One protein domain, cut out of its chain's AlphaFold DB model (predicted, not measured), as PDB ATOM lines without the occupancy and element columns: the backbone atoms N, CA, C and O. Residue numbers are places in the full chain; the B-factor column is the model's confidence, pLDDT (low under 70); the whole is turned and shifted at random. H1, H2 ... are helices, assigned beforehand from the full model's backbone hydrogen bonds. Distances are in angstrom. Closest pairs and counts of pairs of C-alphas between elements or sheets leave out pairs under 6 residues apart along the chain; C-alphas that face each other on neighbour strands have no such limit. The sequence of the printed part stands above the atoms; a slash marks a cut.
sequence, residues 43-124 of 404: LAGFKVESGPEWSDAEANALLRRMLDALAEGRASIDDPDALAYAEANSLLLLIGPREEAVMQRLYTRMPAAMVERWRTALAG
ATOM      1  N   LEU A  43      27.421  18.533  53.566       67.62
ATOM      2  CA  LEU A  43      28.327  19.461  54.232       67.62
ATOM      3  C   LEU A  43      27.689  20.142  55.454       67.62
ATOM      4  O   LEU A  43      28.345  20.970  56.088       67.62
ATOM      5  N   ALA A  44      26.466  19.768  55.859       62.81
ATOM      6  CA  ALA A  44      25.773  20.368  57.009       62.81
ATOM      7  C   ALA A  44      26.571  20.273  58.325       62.81
ATOM      8  O   ALA A  44      26.430  21.114  59.214       62.81
ATOM      9  N   GLY A  45      27.425  19.252  58.454       61.59
ATOM     10  CA  GLY A  45      28.316  19.052  59.600       61.59
ATOM     11  C   GLY A  45      29.697  19.705  59.471       61.59
ATOM     12  O   GLY A  45      30.489  19.631  60.413       61.59
ATOM     13  N   PHE A  46      30.020  20.326  58.333       67.44
ATOM     14  CA  PHE A  46      31.357  20.840  58.044       67.44
ATOM     15  C   PHE A  46      31.552  22.227  58.678       67.44
ATOM     16  O   PHE A  46      31.153  23.259  58.132       67.44
ATOM     17  N   LYS A  47      32.146  22.252  59.876       66.31
ATOM     18  CA  LYS A  47      32.462  23.483  60.614       66.31
ATOM     19  C   LYS A  47      33.927  23.856  60.419       66.31
ATOM     20  O   LYS A  47      34.809  23.030  60.627       66.31
ATOM     21  N   VAL A  48      34.168  25.117  60.066       68.56
ATOM     22  CA  VAL A  48      35.508  25.709  60.039       68.56
ATOM     23  C   VAL A  48      35.662  26.560  61.293       68.56
ATOM     24  O   VAL A  48      34.968  27.563  61.450       68.56
ATOM     25  N   GLU A  49      36.524  26.129  62.208       66.50
ATOM     26  CA  GLU A  49      36.838  26.887  63.420       66.50
ATOM     27  C   GLU A  49      37.724  28.093  63.083       66.50
ATOM     28  O   GLU A  49      38.543  28.043  62.160       66.50
ATOM     29  N   SER A  50      37.588  29.184  63.838       64.19
ATOM     30  CA  SER A  50      38.491  30.331  63.737       64.19
ATOM     31  C   SER A  50      39.879  29.980  64.289       64.19
ATOM     32  O   SER A  50      40.009  29.200  65.229       64.19
ATOM     33  N   GLY A  51      40.938  30.540  63.701       72.69
ATOM     34  CA  GLY A  51      42.309  30.302  64.154       72.69
ATOM     35  C   GLY A  51      43.368  30.747  63.139       72.69
ATOM     36  O   GLY A  51      43.010  31.349  62.126       72.69
ATOM     37  N   PRO A  52      44.658  30.463  63.401       77.62
ATOM     38  CA  PRO A  52      45.758  30.829  62.509       77.62
ATOM     39  C   PRO A  52      45.696  30.073  61.173       77.62
ATOM     40  O   PRO A  52      44.973  29.079  61.053       77.62
ATOM     41  N   GLU A  53      46.456  30.540  60.183       83.75
ATOM     42  CA  GLU A  53      46.619  29.866  58.889       83.75
ATOM     43  C   GLU A  53      47.063  28.403  59.078       83.75
ATOM     44  O   GLU A  53      47.868  28.094  59.959       83.75
ATOM     45  N   TRP A  54      46.490  27.501  58.282       88.69
ATOM     46  CA  TRP A  54      46.829  26.083  58.243       88.69
ATOM     47  C   TRP A  54      48.091  25.841  57.426       88.69
ATOM     48  O   TRP A  54      48.380  26.552  56.467       88.69
ATOM     49  N   SER A  55      48.798  24.763  57.747       89.94
ATOM     50  CA  SER A  55      49.816  24.223  56.846       89.94
ATOM     51  C   SER A  55      49.190  23.663  55.559       89.94
ATOM     52  O   SER A  55      48.018  23.278  55.536       89.94
ATOM     53  N   ASP A  56      49.987  23.543  54.491       85.56
ATOM     54  CA  ASP A  56      49.544  22.943  53.221       85.56
ATOM     55  C   ASP A  56      48.945  21.537  53.417       85.56
ATOM     56  O   ASP A  56      47.942  21.192  52.797       85.56
ATOM     57  N   ALA A  57      49.525  20.728  54.311       86.00
ATOM     58  CA  ALA A  57      49.051  19.374  54.592       86.00
ATOM     59  C   ALA A  57      47.678  19.366  55.286       86.00
ATOM     60  O   ALA A  57      46.808  18.568  54.933       86.00
ATOM     61  N   GLU A  58      47.464  20.271  56.242       86.06
ATOM     62  CA  GLU A  58      46.183  20.426  56.942       86.06
ATOM     63  C   GLU A  58      45.096  20.958  56.003       86.06
ATOM     64  O   GLU A  58      43.986  20.422  55.972       86.06
ATOM     65  N   ALA A  59      45.425  21.968  55.194       85.81
ATOM     66  CA  ALA A  59      44.525  22.524  54.189       85.81
ATOM     67  C   ALA A  59      44.112  21.466  53.151       85.81
ATOM     68  O   ALA A  59      42.920  21.298  52.877       85.81
ATOM     69  N   ASN A  60      45.076  20.701  52.628       88.44
ATOM     70  CA  ASN A  60      44.820  19.624  51.673       88.44
ATOM     71  C   ASN A  60      43.945  18.511  52.275       88.44
ATOM     72  O   ASN A  60      42.998  18.060  51.633       88.44
ATOM     73  N   ALA A  61      44.191  18.111  53.528       86.88
ATOM     74  CA  ALA A  61      43.378  17.105  54.214       86.88
ATOM     75  C   ALA A  61      41.923  17.563  54.435       86.88
ATOM     76  O   ALA A  61      40.989  16.769  54.292       86.88
ATOM     77  N   LEU A  62      41.707  18.845  54.751       87.00
ATOM     78  CA  LEU A  62      40.366  19.416  54.923       87.00
ATOM     79  C   LEU A  62      39.597  19.502  53.602       87.00
ATOM     80  O   LEU A  62      38.419  19.139  53.562       87.00
ATOM     81  N   LEU A  63      40.262  19.925  52.525       86.19
ATOM     82  CA  LEU A  63      39.692  19.917  51.177       86.19
ATOM     83  C   LEU A  63      39.339  18.497  50.742       86.19
ATOM     84  O   LEU A  63      38.229  18.256  50.274       86.19
ATOM     85  N   ARG A  64      40.239  17.538  50.977       87.50
ATOM     86  CA  ARG A  64      39.996  16.134  50.654       87.50
ATOM     87  C   ARG A  64      38.765  15.591  51.373       87.50
ATOM     88  O   ARG A  64      37.886  15.024  50.734       87.50
ATOM     89  N   ARG A  65      38.632  15.873  52.670       84.88
ATOM     90  CA  ARG A  65      37.452  15.491  53.458       84.88
ATOM     91  C   ARG A  65      36.157  16.110  52.922       84.88
ATOM     92  O   ARG A  65      35.121  15.450  52.945       84.88
ATOM     93  N   MET A  66      36.201  17.363  52.465       84.81
ATOM     94  CA  MET A  66      35.049  18.008  51.827       84.81
ATOM     95  C   MET A  66      34.665  17.284  50.529       84.81
ATOM     96  O   MET A  66      33.492  16.985  50.315       84.81
ATOM     97  N   LEU A  67      35.645  16.963  49.682       82.75
ATOM     98  CA  LEU A  67      35.429  16.276  48.406       82.75
ATOM     99  C   LEU A  67      34.930  14.844  48.588       82.75
ATOM    100  O   LEU A  67      34.055  14.413  47.846       82.75
ATOM    101  N   ASP A  68      35.430  14.125  49.590       80.44
ATOM    102  CA  ASP A  68      34.960  12.775  49.908       80.44
ATOM    103  C   ASP A  68      33.500  12.794  50.387       80.44
ATOM    104  O   ASP A  68      32.707  11.932  50.002       80.44
ATOM    105  N   ALA A  69      33.105  13.818  51.155       79.31
ATOM    106  CA  ALA A  69      31.706  14.030  51.532       79.31
ATOM    107  C   ALA A  69      30.820  14.356  50.316       79.31
ATOM    108  O   ALA A  69      29.675  13.914  50.254       79.31
ATOM    109  N   LEU A  70      31.348  15.089  49.329       70.81
ATOM    110  CA  LEU A  70      30.649  15.363  48.068       70.81
ATOM    111  C   LEU A  70      30.557  14.128  47.159       70.81
ATOM    112  O   LEU A  70      29.563  13.964  46.446       70.81
ATOM    113  N   ALA A  71      31.566  13.258  47.190       69.62
ATOM    114  CA  ALA A  71      31.620  12.035  46.399       69.62
ATOM    115  C   ALA A  71      30.695  10.926  46.939       69.62
ATOM    116  O   ALA A  71      30.276  10.082  46.157       69.62
ATOM    117  N   GLU A  72      30.365  10.928  48.238       64.94
ATOM    118  CA  GLU A  72      29.369  10.073  48.921       64.94
ATOM    119  C   GLU A  72      29.240   8.634  48.361       64.94
ATOM    120  O   GLU A  72      28.217   8.245  47.800       64.94
ATOM    121  N   GLY A  73      30.299   7.828  48.499       53.97
ATOM    122  CA  GLY A  73      30.284   6.391  48.171       53.97
ATOM    123  C   GLY A  73      30.449   6.032  46.689       53.97
ATOM    124  O   GLY A  73      30.391   4.851  46.345       53.97
ATOM    125  N   ARG A  74      30.679   7.016  45.807       59.78
ATOM    126  CA  ARG A  74      31.039   6.779  44.399       59.78
ATOM    127  C   ARG A  74      32.383   6.057  44.297       59.78
ATOM    128  O   ARG A  74      33.291   6.309  45.086       59.78
ATOM    129  N   ALA A  75      32.531   5.210  43.280       53.22
ATOM    130  CA  ALA A  75      33.852   4.744  42.882       53.22
ATOM    131  C   ALA A  75      34.679   5.962  42.446       53.22
ATOM    132  O   ALA A  75      34.261   6.700  41.553       53.22
ATOM    133  N   SER A  76      35.819   6.192  43.096       67.69
ATOM    134  CA  SER A  76      36.700   7.318  42.805       67.69
ATOM    135  C   SER A  76      38.118   6.850  42.504       67.69
ATOM    136  O   SER A  76      38.593   5.824  42.997       67.69
ATOM    137  N   ILE A  77      38.790   7.608  41.646       67.12
ATOM    138  CA  ILE A  77      40.218   7.496  41.387       67.12
ATOM    139  C   ILE A  77      40.914   8.259  42.511       67.12
ATOM    140  O   ILE A  77      40.814   9.482  42.576       67.12
ATOM    141  N   ASP A  78      41.566   7.536  43.418       76.44
ATOM    142  CA  ASP A  78      42.241   8.129  44.571       76.44
ATOM    143  C   ASP A  78      43.495   8.916  44.150       76.44
ATOM    144  O   ASP A  78      44.294   8.436  43.343       76.44
ATOM    145  N   ASP A  79      43.669  10.116  44.709       76.38
ATOM    146  CA  ASP A  79      44.861  10.952  44.536       76.38
ATOM    147  C   ASP A  79      45.149  11.732  45.836       76.38
ATOM    148  O   ASP A  79      44.234  12.351  46.390       76.38
ATOM    149  N   PRO A  80      46.381  11.693  46.380       75.50
ATOM    150  CA  PRO A  80      46.705  12.360  47.641       75.50
ATOM    151  C   PRO A  80      46.585  13.891  47.585       75.50
ATOM    152  O   PRO A  80      46.386  14.511  48.635       75.50
ATOM    153  N   ASP A  81      46.699  14.511  46.409       83.94
ATOM    154  CA  ASP A  81      46.419  15.937  46.241       83.94
ATOM    155  C   ASP A  81      44.913  16.148  46.030       83.94
ATOM    156  O   ASP A  81      44.288  15.559  45.148       83.94
ATOM    157  N   ALA A  82      44.302  16.990  46.865       82.88
ATOM    158  CA  ALA A  82      42.858  17.185  46.860       82.88
ATOM    159  C   ALA A  82      42.359  17.801  45.545       82.88
ATOM    160  O   ALA A  82      41.236  17.519  45.126       82.88
ATOM    161  N   LEU A  83      43.171  18.631  44.886       82.19
ATOM    162  CA  LEU A  83      42.779  19.254  43.629       82.19
ATOM    163  C   LEU A  83      42.854  18.245  42.483       82.19
ATOM    164  O   LEU A  83      41.885  18.097  41.741       82.19
ATOM    165  N   ALA A  84      43.944  17.480  42.411       72.56
ATOM    166  CA  ALA A  84      44.087  16.388  41.451       72.56
ATOM    167  C   ALA A  84      42.989  15.324  41.629       72.56
ATOM    168  O   ALA A  84      42.421  14.842  40.646       72.56
ATOM    169  N   TYR A  85      42.617  15.015  42.876       74.31
ATOM    170  CA  TYR A  85      41.477  14.155  43.189       74.31
ATOM    171  C   TYR A  85      40.154  14.737  42.674       74.31
ATOM    172  O   TYR A  85      39.353  14.016  42.073       74.31
ATOM    173  N   ALA A  86      39.915  16.039  42.868       69.19
ATOM    174  CA  ALA A  86      38.703  16.698  42.389       69.19
ATOM    175  C   ALA A  86      38.606  16.705  40.856       69.19
ATOM    176  O   ALA A  86      37.530  16.449  40.312       69.19
ATOM    177  N   GLU A  87      39.713  16.970  40.166       65.94
ATOM    178  CA  GLU A  87      39.792  16.987  38.704       65.94
ATOM    179  C   GLU A  87      39.611  15.587  38.109       65.94
ATOM    180  O   GLU A  87      38.785  15.398  37.214       65.94
ATOM    181  N   ALA A  88      40.317  14.585  38.643       58.53
ATOM    182  CA  ALA A  88      40.259  13.206  38.154       58.53
ATOM    183  C   ALA A  88      38.860  12.580  38.280       58.53
ATOM    184  O   ALA A  88      38.513  11.687  37.506       58.53
ATOM    185  N   ASN A  89      38.062  13.060  39.236       55.84
ATOM    186  CA  ASN A  89      36.720  12.557  39.527       55.84
ATOM    187  C   ASN A  89      35.605  13.536  39.125       55.84
ATOM    188  O   ASN A  89      34.444  13.317  39.474       55.84
ATOM    189  N   SER A  90      35.935  14.615  38.403       59.47
ATOM    190  CA  SER A  90      34.993  15.664  37.981       59.47
ATOM    191  C   SER A  90      34.179  16.278  39.134       59.47
ATOM    192  O   SER A  90      33.066  16.767  38.930       59.47
ATOM    193  N   LEU A  91      34.718  16.272  40.358       60.31
ATOM    194  CA  LEU A  91      34.041  16.782  41.554       60.31
ATOM    195  C   LEU A  91      33.973  18.311  41.570       60.31
ATOM    196  O   LEU A  91      33.101  18.863  42.233       60.31
ATOM    197  N   LEU A  92      34.829  18.994  40.799       65.00
ATOM    198  CA  LEU A  92      34.751  20.448  40.615       65.00
ATOM    199  C   LEU A  92      33.379  20.886  40.074       65.00
ATOM    200  O   LEU A  92      32.880  21.937  40.459       65.00
ATOM    201  N   LEU A  93      32.720  20.043  39.270       56.72
ATOM    202  CA  LEU A  93      31.374  20.299  38.739       56.72
ATOM    203  C   LEU A  93      30.272  20.214  39.807       56.72
ATOM    204  O   LEU A  93      29.150  20.659  39.573       56.72
ATOM    205  N   LEU A  94      30.569  19.605  40.958       57.38
ATOM    206  CA  LEU A  94      29.647  19.474  42.087       57.38
ATOM    207  C   LEU A  94      29.799  20.622  43.090       57.38
ATOM    208  O   LEU A  94      28.983  20.735  44.004       57.38
ATOM    209  N   ILE A  95      30.821  21.469  42.930       62.16
ATOM    210  CA  ILE A  95      31.037  22.649  43.765       62.16
ATOM    211  C   ILE A  95      30.159  23.779  43.214       62.16
ATOM    212  O   ILE A  95      30.581  24.576  42.380       62.16
ATOM    213  N   GLY A  96      28.900  23.809  43.654       55.53
ATOM    214  CA  GLY A  96      27.953  24.877  43.347       55.53
ATOM    215  C   GLY A  96      27.995  26.011  44.378       55.53
ATOM    216  O   GLY A  96      28.806  25.994  45.301       55.53
ATOM    217  N   PRO A  97      27.074  26.990  44.301       51.50
ATOM    218  CA  PRO A  97      27.075  28.156  45.194       51.50
ATOM    219  C   PRO A  97      27.015  27.833  46.698       51.50
ATOM    220  O   PRO A  97      27.440  28.640  47.525       51.50
ATOM    221  N   ARG A  98      26.466  26.671  47.083       59.44
ATOM    222  CA  ARG A  98      26.395  26.243  48.491       59.44
ATOM    223  C   ARG A  98      27.729  25.676  48.964       59.44
ATOM    224  O   ARG A  98      28.217  26.055  50.025       59.44
ATOM    225  N   GLU A  99      28.328  24.808  48.163       66.88
ATOM    226  CA  GLU A  99      29.630  24.195  48.407       66.88
ATOM    227  C   GLU A  99      30.743  25.249  48.333       66.88
ATOM    228  O   GLU A  99      31.663  25.251  49.151       66.88
ATOM    229  N   GLU A 100      30.604  26.231  47.440       64.31
ATOM    230  CA  GLU A 100      31.500  27.380  47.344       64.31
ATOM    231  C   GLU A 100      31.476  28.223  48.627       64.31
ATOM    232  O   GLU A 100      32.522  28.679  49.078       64.31
ATOM    233  N   ALA A 101      30.334  28.353  49.313       68.81
ATOM    234  CA  ALA A 101      30.292  29.006  50.624       68.81
ATOM    235  C   ALA A 101      31.106  28.246  51.693       68.81
ATOM    236  O   ALA A 101      31.636  28.855  52.626       68.81
ATOM    237  N   VAL A 102      31.250  26.922  51.568       75.50
ATOM    238  CA  VAL A 102      32.146  26.124  52.422       75.50
ATOM    239  C   VAL A 102      33.608  26.354  52.033       75.50
ATOM    240  O   VAL A 102      34.430  26.597  52.917       75.50
ATOM    241  N   MET A 103      33.908  26.398  50.733       75.12
ATOM    242  CA  MET A 103      35.242  26.719  50.206       75.12
ATOM    243  C   MET A 103      35.719  28.113  50.621       75.12
ATOM    244  O   MET A 103      36.847  28.262  51.075       75.12
ATOM    245  N   GLN A 104      34.852  29.127  50.577       76.75
ATOM    246  CA  GLN A 104      35.187  30.482  51.029       76.75
ATOM    247  C   GLN A 104      35.516  30.522  52.526       76.75
ATOM    248  O   GLN A 104      36.393  31.277  52.942       76.75
ATOM    249  N   ARG A 105      34.870  29.678  53.343       79.88
ATOM    250  CA  ARG A 105      35.236  29.528  54.761       79.88
ATOM    251  C   ARG A 105      36.597  28.855  54.921       79.88
ATOM    252  O   ARG A 105      37.383  29.320  55.741       79.88
ATOM    253  N   LEU A 106      36.906  27.831  54.125       79.31
ATOM    254  CA  LEU A 106      38.234  27.206  54.107       79.31
ATOM    255  C   LEU A 106      39.325  28.207  53.685       79.31
ATOM    256  O   LEU A 106      40.352  28.302  54.353       79.31
ATOM    257  N   TYR A 107      39.070  29.038  52.667       83.69
ATOM    258  CA  TYR A 107      40.026  30.036  52.167       83.69
ATOM    259  C   TYR A 107      40.498  31.036  53.224       83.69
ATOM    260  O   TYR A 107      41.601  31.559  53.098       83.69
ATOM    261  N   THR A 108      39.717  31.283  54.280       83.00
ATOM    262  CA  THR A 108      40.105  32.223  55.346       83.00
ATOM    263  C   THR A 108      41.357  31.809  56.118       83.00
ATOM    264  O   THR A 108      41.996  32.661  56.731       83.00
ATOM    265  N   ARG A 109      41.702  30.516  56.100       80.94
ATOM    266  CA  ARG A 109      42.851  29.954  56.823       80.94
ATOM    267  C   ARG A 109      43.776  29.144  55.918       80.94
ATOM    268  O   ARG A 109      44.707  28.532  56.421       80.94
ATOM    269  N   MET A 110      43.522  29.096  54.614       85.69
ATOM    270  CA  MET A 110      44.368  28.362  53.675       85.69
ATOM    271  C   MET A 110      45.556  29.209  53.201       85.69
ATOM    272  O   MET A 110      45.391  30.412  52.991       85.69
ATOM    273  N   PRO A 111      46.701  28.575  52.901       88.19
ATOM    274  CA  PRO A 111      47.822  29.245  52.257       88.19
ATOM    275  C   PRO A 111      47.428  29.875  50.922       88.19
ATOM    276  O   PRO A 111      46.806  29.232  50.067       88.19
ATOM    277  N   ALA A 112      47.835  31.128  50.705       77.38
ATOM    278  CA  ALA A 112      47.436  31.917  49.536       77.38
ATOM    279  C   ALA A 112      47.763  31.226  48.198       77.38
ATOM    280  O   ALA A 112      46.953  31.243  47.273       77.38
ATOM    281  N   ALA A 113      48.912  30.549  48.108       78.00
ATOM    282  CA  ALA A 113      49.303  29.803  46.911       78.00
ATOM    283  C   ALA A 113      48.343  28.640  46.600       78.00
ATOM    284  O   ALA A 113      48.057  28.353  45.437       78.00
ATOM    285  N   MET A 114      47.812  27.973  47.628       81.56
ATOM    286  CA  MET A 114      46.829  26.906  47.455       81.56
ATOM    287  C   MET A 114      45.464  27.470  47.053       81.56
ATOM    288  O   MET A 114      44.830  26.917  46.157       81.56
ATOM    289  N   VAL A 115      45.052  28.593  47.648       75.31
ATOM    290  CA  VAL A 115      43.819  29.301  47.275       75.31
ATOM    291  C   VAL A 115      43.833  29.688  45.794       75.31
ATOM    292  O   VAL A 115      42.855  29.445  45.092       75.31
ATOM    293  N   GLU A 116      44.945  30.224  45.292       75.75
ATOM    294  CA  GLU A 116      45.058  30.611  43.880       75.75
ATOM    295  C   GLU A 116      45.000  29.412  42.926       75.75
ATOM    296  O   GLU A 116      44.322  29.486  41.900       75.75
ATOM    297  N   ARG A 117      45.619  28.273  43.273       76.38
ATOM    298  CA  ARG A 117      45.498  27.036  42.475       76.38
ATOM    299  C   ARG A 117      44.051  26.549  42.395       76.38
ATOM    300  O   ARG A 117      43.563  26.261  41.307       76.38
ATOM    301  N   TRP A 118      43.351  26.529  43.526       77.12
ATOM    302  CA  TRP A 118      41.949  26.114  43.596       77.12
ATOM    303  C   TRP A 118      41.008  27.061  42.852       77.12
ATOM    304  O   TRP A 118      40.138  26.609  42.111       77.12
ATOM    305  N   ARG A 119      41.215  28.376  42.980       71.69
ATOM    306  CA  ARG A 119      40.481  29.382  42.198       71.69
ATOM    307  C   ARG A 119      40.729  29.230  40.704       71.69
ATOM    308  O   ARG A 119      39.790  29.352  39.927       71.69
ATOM    309  N   THR A 120      41.968  28.949  40.311       68.12
ATOM    310  CA  THR A 120      42.339  28.756  38.903       68.12
ATOM    311  C   THR A 120      41.675  27.514  38.319       68.12
ATOM    312  O   THR A 120      41.087  27.591  37.246       68.12
ATOM    313  N   ALA A 121      41.691  26.392  39.037       59.38
ATOM    314  CA  ALA A 121      41.055  25.159  38.581       59.38
ATOM    315  C   ALA A 121      39.524  25.272  38.505       59.38
ATOM    316  O   ALA A 121      38.925  24.853  37.518       59.38
ATOM    317  N   LEU A 122      38.893  25.921  39.491       58.91
ATOM    318  CA  LEU A 122      37.464  26.258  39.442       58.91
ATOM    319  C   LEU A 122      37.132  27.258  38.318       58.91
ATOM    320  O   LEU A 122      35.997  27.299  37.852       58.91
ATOM    321  N   ALA A 123      38.112  28.045  37.865       54.34
ATOM    322  CA  ALA A 123      37.972  28.968  36.741       54.34
ATOM    323  C   ALA A 123      38.222  28.321  35.359       54.34
ATOM    324  O   ALA A 123      37.843  28.924  34.352       54.34
ATOM    325  N   GLY A 124      38.811  27.117  35.309       43.78
ATOM    326  CA  GLY A 124      39.055  26.316  34.102       43.78
ATOM    327  C   GLY A 124      40.233  26.783  33.231       43.78
ATOM    328  O   GLY A 124      40.466  27.981  33.047       43.78
TER     329      GLY A 124
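AT A GLANCE: This is residues 43 to 124 of the 404 residues of an uncharacterized protein of Actinobacteria bacterium (UniProt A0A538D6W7). Three longer helices, H1, H4 and H5, run nearly along one line with their centres at the corners of a triangle, H4 opposite ways to H1 and H5; short H2 packs on H1 between it and H5, and little H3 follows. The packing is loose, with H4 and H5 near other helices but touching none, and the unnamed residues 43 to 55 loop round the outside. The 82 printed residues hold five named helices, H1 to H5 in order, and no named strand, an all helix class. The whole is compact, with a radius of gyration of the C-alphas of 11.9 A and spans of 35 by 26 by 23 A.

IN THESE COORDINATES: Pass residues 43 to 55 and find C-alpha 56 at (49.544, 22.943, 53.221); from there H1 runs 22.1 A to residue 71. H2 is residues 82 to 88, 9.9 A, and H3 residues 91 to 94, 5.2 A. H4, residues 97 to 107, covers 14.8 A. H5, residues 112 to 123, covers 16.2 A and ends at C-alpha 123, (37.972, 28.968, 36.741).

HOW THE PARTS SIT: Look first at H1: its residues 60 to 67 alone touch H2, closest at the C-alphas of Arg 64 and Ala 82, 4.9 A, at a steep tilt of 43 degrees. Its residues 67 to 71 alone touch H3, closest at C-alphas 67 and 91, 7.0 A. H4 is close to H1 but not clearly touching, closest at C-alphas 59 and 106, 7.8 A. H2 and H4 are apart. Every O i to N i+4 pair is within hydrogen-bond range in H1, H2 and H5, and 6 of 7 in H4; H3 is too short for one.

THE WHOLE: The C-alphas farthest apart, of Pro 52 and Ala 75, are 34.7 A apart. The printed part has no cut, and no link is long. Mean pLDDT of the printed part is 72.5; 36 residues are under 70, among them 86 to 101.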